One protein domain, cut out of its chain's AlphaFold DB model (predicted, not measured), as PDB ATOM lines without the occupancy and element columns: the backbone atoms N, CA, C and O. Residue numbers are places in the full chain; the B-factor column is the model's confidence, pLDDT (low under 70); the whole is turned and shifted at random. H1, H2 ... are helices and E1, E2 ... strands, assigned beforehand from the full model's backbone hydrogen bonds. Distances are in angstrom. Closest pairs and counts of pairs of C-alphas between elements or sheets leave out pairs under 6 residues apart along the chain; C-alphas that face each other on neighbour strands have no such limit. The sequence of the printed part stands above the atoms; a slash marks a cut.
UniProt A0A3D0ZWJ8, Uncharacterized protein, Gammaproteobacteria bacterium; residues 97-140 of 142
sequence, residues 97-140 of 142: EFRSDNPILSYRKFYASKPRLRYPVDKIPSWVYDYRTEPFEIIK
ATOM      1  N   GLU A  97     -41.172  82.771  33.352       96.56
ATOM      2  CA  GLU A  97     -42.109  83.729  32.768       96.56
ATOM      3  C   GLU A  97     -43.553  83.579  33.276       96.56
ATOM      4  O   GLU A  97     -44.344  84.512  33.165       96.56
ATOM      5  N   PHE A  98     -43.901  82.429  33.866       96.50
ATOM      6  CA  PHE A  98     -45.215  82.211  34.479       96.50
ATOM      7  C   PHE A  98     -45.229  82.453  35.991       96.50
ATOM      8  O   PHE A  98     -46.307  82.465  36.584       96.50
ATOM      9  N   ARG A  99     -44.068  82.610  36.638       95.88
ATOM     10  CA  ARG A  99     -43.984  82.717  38.100       95.88
ATOM     11  C   ARG A  99     -44.442  84.092  38.579       95.88
ATOM     12  O   ARG A  99     -44.157  85.113  37.964       95.88
ATOM     13  N   SER A 100     -45.132  84.102  39.712       94.81
ATOM     14  CA  SER A 100     -45.536  85.298  40.449       94.81
ATOM     15  C   SER A 100     -45.714  84.953  41.927       94.81
ATOM     16  O   SER A 100     -45.742  83.773  42.285       94.81
ATOM     17  N   ASP A 101     -45.918  85.966  42.767       93.69
ATOM     18  CA  ASP A 101     -46.179  85.785  44.203       93.69
ATOM     19  C   ASP A 101     -47.506  85.061  44.486       93.69
ATOM     20  O   ASP A 101     -47.757  84.603  45.599       93.69
ATOM     21  N   ASN A 102     -48.362  84.912  43.468       94.56
ATOM     22  CA  ASN A 102     -49.580  84.123  43.547       94.56
ATOM     23  C   ASN A 102     -49.384  82.763  42.840       94.56
ATOM     24  O   ASN A 102     -49.403  82.694  41.601       94.56
ATOM     25  N   PRO A 103     -49.238  81.646  43.583       93.56
ATOM     26  CA  PRO A 103     -49.021  80.329  42.984       93.56
ATOM     27  C   PRO A 103     -50.212  79.873  42.133       93.56
ATOM     28  O   PRO A 103     -50.017  79.244  41.091       93.56
ATOM     29  N   ILE A 104     -51.439  80.237  42.518       94.44
ATOM     30  CA  ILE A 104     -52.660  79.890  41.778       94.44
ATOM     31  C   ILE A 104     -52.647  80.571  40.409       94.44
ATOM     32  O   ILE A 104     -52.856  79.913  39.389       94.44
ATOM     33  N   LEU A 105     -52.358  81.875  40.368       96.12
ATOM     34  CA  LEU A 105     -52.243  82.624  39.115       96.12
ATOM     35  C   LEU A 105     -51.138  82.054  38.219       96.12
ATOM     36  O   LEU A 105     -51.346  81.888  37.016       96.12
ATOM     37  N   SER A 106     -49.992  81.719  38.818       96.75
ATOM     38  CA  SER A 106     -48.839  81.162  38.109       96.75
ATOM     39  C   SER A 106     -49.202  79.860  37.381       96.75
ATOM     40  O   SER A 106     -49.018  79.747  36.167       96.75
ATOM     41  N   TYR A 107     -49.819  78.903  38.087       96.12
ATOM     42  CA  TYR A 107     -50.238  77.636  37.483       96.12
ATOM     43  C   TYR A 107     -51.377  77.805  36.469       96.12
ATOM     44  O   TYR A 107     -51.338  77.161  35.421       96.12
ATOM     45  N   ARG A 108     -52.365  78.678  36.717       96.88
ATOM     46  CA  ARG A 108     -53.457  78.933  35.756       96.88
ATOM     47  C   ARG A 108     -52.925  79.446  34.419       96.88
ATOM     48  O   ARG A 108     -53.260  78.878  33.382       96.88
ATOM     49  N   LYS A 109     -52.031  80.443  34.435       96.56
ATOM     50  CA  LYS A 109     -51.373  80.953  33.219       96.56
ATOM     51  C   LYS A 109     -50.526  79.877  32.531       96.56
ATOM     52  O   LYS A 109     -50.583  79.737  31.312       96.56
ATOM     53  N   PHE A 110     -49.780  79.086  33.303       96.81
ATOM     54  CA  PHE A 110     -48.957  78.001  32.765       96.81
ATOM     55  C   PHE A 110     -49.774  76.886  32.097       96.81
ATOM     56  O   PHE A 110     -49.370  76.371  31.057       96.81
ATOM     57  N   TYR A 111     -50.912  76.489  32.671       96.44
ATOM     58  CA  TYR A 111     -51.786  75.487  32.054       96.44
ATOM     59  C   TYR A 111     -52.569  76.058  30.870       96.44
ATOM     60  O   TYR A 111     -52.706  75.372  29.856       96.44
ATOM     61  N   ALA A 112     -53.012  77.317  30.948       96.62
ATOM     62  CA  ALA A 112     -53.676  78.007  29.842       96.62
ATOM     63  C   ALA A 112     -52.786  78.127  28.592       96.62
ATOM     64  O   ALA A 112     -53.304  78.118  27.477       96.62
ATOM     65  N   SER A 113     -51.458  78.188  28.750       95.69
ATOM     66  CA  SER A 113     -50.514  78.266  27.626       95.69
ATOM     67  C   SER A 113     -50.210  76.919  26.960       95.69
ATOM     68  O   SER A 113     -49.558  76.880  25.918       95.69
ATOM     69  N   LYS A 114     -50.670  75.787  27.518       95.12
ATOM     70  CA  LYS A 114     -50.383  74.468  26.937       95.12
ATOM     71  C   LYS A 114     -51.072  74.287  25.579       95.12
ATOM     72  O   LYS A 114     -52.207  74.725  25.401       95.12
ATOM     73  N   PRO A 115     -50.429  73.594  24.619       94.06
ATOM     74  CA  PRO A 115     -50.993  73.418  23.279       94.06
ATOM     75  C   PRO A 115     -52.242  72.530  23.279       94.06
ATOM     76  O   PRO A 115     -53.077  72.643  22.391       94.06
ATOM     77  N   ARG A 116     -52.376  71.640  24.272       93.56
ATOM     78  CA  ARG A 116     -53.517  70.734  24.425       93.56
ATOM     79  C   ARG A 116     -54.111  70.896  25.814       93.56
ATOM     80  O   ARG A 116     -53.521  70.435  26.791       93.56
ATOM     81  N   LEU A 117     -55.279  71.522  25.877       95.19
ATOM     82  CA  LEU A 117     -56.095  71.638  27.080       95.19
ATOM     83  C   LEU A 117     -57.446  70.983  26.800       95.19
ATOM     84  O   LEU A 117     -58.015  71.198  25.728       95.19
ATOM     85  N   ARG A 118     -57.915  70.136  27.719       94.62
ATOM     86  CA  ARG A 118     -59.120  69.325  27.518       94.62
ATOM     87  C   ARG A 118     -59.912  69.209  28.811       94.62
ATOM     88  O   ARG A 118     -59.317  68.894  29.840       94.62
ATOM     89  N   TYR A 119     -61.224  69.402  28.733       94.19
ATOM     90  CA  TYR A 119     -62.134  69.299  29.875       94.19
ATOM     91  C   TYR A 119     -63.450  68.610  29.487       94.19
ATOM     92  O   TYR A 119     -63.908  68.789  28.359       94.19
ATOM     93  N   PRO A 120     -64.081  67.842  30.396       92.50
ATOM     94  CA  PRO A 120     -65.490  67.479  30.269       92.50
ATOM     95  C   PRO A 120     -66.372  68.730  30.206       92.50
ATOM     96  O   PRO A 120     -66.056  69.728  30.858       92.50
ATOM     97  N   VAL A 121     -67.465  68.680  29.440       91.81
ATOM     98  CA  VAL A 121     -68.376  69.826  29.219       91.81
ATOM     99  C   VAL A 121     -68.897  70.466  30.510       91.81
ATOM    100  O   VAL A 121     -69.069  71.677  30.579       91.81
ATOM    101  N   ASP A 122     -69.097  69.659  31.542       90.50
ATOM    102  CA  ASP A 122     -69.656  70.003  32.847       90.50
ATOM    103  C   ASP A 122     -68.590  70.301  33.915       90.50
ATOM    104  O   ASP A 122     -68.923  70.722  35.021       90.50
ATOM    105  N   LYS A 123     -67.300  70.122  33.594       93.06
ATOM    106  CA  LYS A 123     -66.177  70.292  34.533       93.06
ATOM    107  C   LYS A 123     -65.145  71.323  34.061       93.06
ATOM    108  O   LYS A 123     -63.981  71.252  34.456       93.06
ATOM    109  N   ILE A 124     -65.543  72.277  33.213       95.19
ATOM    110  CA  ILE A 124     -64.667  73.361  32.741       95.19
ATOM    111  C   ILE A 124     -64.503  74.407  33.860       95.19
ATOM    112  O   ILE A 124     -65.484  75.044  34.248       95.19
ATOM    113  N   PRO A 125     -63.287  74.641  34.381       95.75
ATOM    114  CA  PRO A 125     -63.072  75.673  35.389       95.75
ATOM    115  C   PRO A 125     -63.240  77.081  34.806       95.75
ATOM    116  O   PRO A 125     -62.749  77.354  33.711       95.75
ATOM    117  N   SER A 126     -63.814  78.011  35.576       95.81
ATOM    118  CA  SER A 126     -64.033  79.397  35.123       95.81
ATOM    119  C   SER A 126     -62.752  80.093  34.649       95.81
ATOM    120  O   SER A 126     -62.770  80.788  33.639       95.81
ATOM    121  N   TRP A 127     -61.620  79.825  35.311       96.06
ATOM    122  CA  TRP A 127     -60.328  80.428  34.966       96.06
ATOM    123  C   TRP A 127     -59.860  80.110  33.545       96.06
ATOM    124  O   TRP A 127     -59.018  80.830  33.010       96.06
ATOM    125  N   VAL A 128     -60.371  79.040  32.926       96.94
ATOM    126  CA  VAL A 128     -60.056  78.738  31.527       96.94
ATOM    127  C   VAL A 128     -60.514  79.897  30.647       96.94
ATOM    128  O   VAL A 128     -59.725  80.367  29.838       96.94
ATOM    129  N   TYR A 129     -61.718  80.427  30.864       95.06
ATOM    130  CA  TYR A 129     -62.234  81.573  30.112       95.06
ATOM    131  C   TYR A 129     -61.467  82.871  30.400       95.06
ATOM    132  O   TYR A 129     -61.378  83.726  29.525       95.06
ATOM    133  N   ASP A 130     -60.873  82.994  31.589       95.88
ATOM    134  CA  ASP A 130     -60.105  84.181  31.980       95.88
ATOM    135  C   ASP A 130     -58.712  84.241  31.323       95.88
ATOM    136  O   ASP A 130     -58.192  85.327  31.069       95.88
ATOM    137  N   TYR A 131     -58.070  83.087  31.084       95.81
ATOM    138  CA  TYR A 131     -56.643  83.035  30.719       95.81
ATOM    139  C   TYR A 131     -56.324  82.313  29.406       95.81
ATOM    140  O   TYR A 131     -55.218  82.476  28.887       95.81
ATOM    141  N   ARG A 132     -57.225  81.483  28.873       95.19
ATOM    142  CA  ARG A 132     -56.987  80.732  27.634       95.19
ATOM    143  C   ARG A 132     -57.403  81.569  26.423       95.19
ATOM    144  O   ARG A 132     -58.564  81.931  26.295       95.19
ATOM    145  N   THR A 133     -56.468  81.814  25.505       93.00
ATOM    146  CA  THR A 133     -56.727  82.561  24.255       93.00
ATOM    147  C   THR A 133     -56.981  81.662  23.047       93.00
ATOM    148  O   THR A 133     -57.666  82.054  22.111       93.00
ATOM    149  N   GLU A 134     -56.432  80.451  23.063       93.56
ATOM    150  CA  GLU A 134     -56.531  79.486  21.966       93.56
ATOM    151  C   GLU A 134     -57.682  78.488  22.208       93.56
ATOM    152  O   GLU A 134     -58.028  78.211  23.363       93.56
ATOM    153  N   PRO A 135     -58.233  77.843  21.169       94.19
ATOM    154  CA  PRO A 135     -59.246  76.802  21.343       94.19
ATOM    155  C   PRO A 135     -58.797  75.677  22.295       94.19
ATOM    156  O   PRO A 135     -57.604  75.377  22.431       94.19
ATOM    157  N   PHE A 136     -59.759  75.036  22.957       95.31
ATOM    158  CA  PHE A 136     -59.536  73.864  23.804       95.31
ATOM    159  C   PHE A 136     -60.589  72.789  23.517       95.31
ATOM    160  O   PHE A 136     -61.649  73.072  22.961       95.31
ATOM    161  N   GLU A 137     -60.276  71.541  23.851       95.44
ATOM    162  CA  GLU A 137     -61.142  70.400  23.548       95.44
ATOM    163  C   GLU A 137     -62.177  70.208  24.659       95.44
ATOM    164  O   GLU A 137     -61.829  70.122  25.842       95.44
ATOM    165  N   ILE A 138     -63.444  70.093  24.271       94.62
ATOM    166  CA  ILE A 138     -64.527  69.725  25.180       94.62
ATOM    167  C   ILE A 138     -64.866  68.258  24.942       94.62
ATOM    168  O   ILE A 138     -65.284  67.873  23.850       94.62
ATOM    169  N   ILE A 139     -64.689  67.443  25.978       91.56
ATOM    170  CA  ILE A 139     -65.000  66.016  25.957       91.56
ATOM    171  C   ILE A 139     -66.472  65.861  26.352       91.56
ATOM    172  O   ILE A 139     -66.887  66.311  27.421       91.56
ATOM    173  N   LYS A 140     -67.269  65.230  25.490       83.62
ATOM    174  CA  LYS A 140     -68.622  64.788  25.846       83.62
ATOM    175  C   LYS A 140     -68.484  63.459  26.591       83.62
ATOM    176  O   LYS A 140     -67.752  62.595  26.115       83.62
TER     177      LYS A 140
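AT A GLANCE: This is residues 97 to 140 of the 142 residues of an uncharacterized protein of Gammaproteobacteria bacterium (UniProt A0A3D0ZWJ8). This is a small, elongated piece with the helix H1 toward one end and a ribbon of two short parallel strands, E1 and E2, at the other. The short helix H2 sits between them along the length, set off to one side, in the loop that leaves E1 and returns to E2; where H1 and H2 meet they are nearly at right angles. The printed part has 44 residues, with two named helices and two named strands in the order H1, E1, H2, E2, and its class is mixed, helices and strands. The whole is only just compact, close to loose, with a radius of gyration of the C-alphas of 10.9 A and spans of 36 by 18 by 12 A.

IN THESE COORDINATES: Begin at Glu 97, C-alpha at (-42.109, 83.729, 32.768), and pass residues 97 to 102, which hold no named element. Find C-alpha 103 at (-49.021, 80.329, 42.984); from there H1, residues 103 to 112, runs 14.1 A to C-alpha 112 at (-53.676, 78.007, 29.842). Next look at residues 118 to 120 for E1, 7.2 A from first to last C-alpha. H2, residues 126 to 131, follows and is 9.3 A long. E2, residues 137 to 139, is 6.3 A long and ends with C-alpha 139 at (-65.000, 66.016, 25.957).

HOW THE PARTS SIT: Start with H1 and H2, which touch, with 6 pairs of C-alphas within 8 A. Their closest C-alphas are those of Ala 112 and Tyr 131, 5.9 A apart. Their lines stand about perpendicular, at 76 degrees. Go on to E1 and E2, which are parallel neighbours, with 30 degrees between their directions. The C-alphas of Arg 118 and Glu 137 face each other at 4.6 A. Within hydrogen-bond range across this pair are N 119 and O 137 at 3.0 A, and N 139 and O 119 at 2.8 A. E1, H2 and E2 form a strand-helix-strand unit, two parallel neighbour strands with a helix between them in the chain, and its crossover is right-handed. H1 and E2 are apart. In H1 every O i to N i+4 pair is within hydrogen-bond range; in H2 it is 1 of 2.

THE WHOLE: The two C-alphas farthest apart are those of Asp 101 and Lys 140, at 35.8 A. From the first to the last printed C-alpha, Glu 97 to Lys 140, you cross 33.3 A. The printed part has no cut. The links from H1 to E1, E1 to H2 and H2 to E2 are tight, each of 5 residues. In the B-factor column of this model the mean pLDDT of the printed part is 94.7, and no printed residue is under 70.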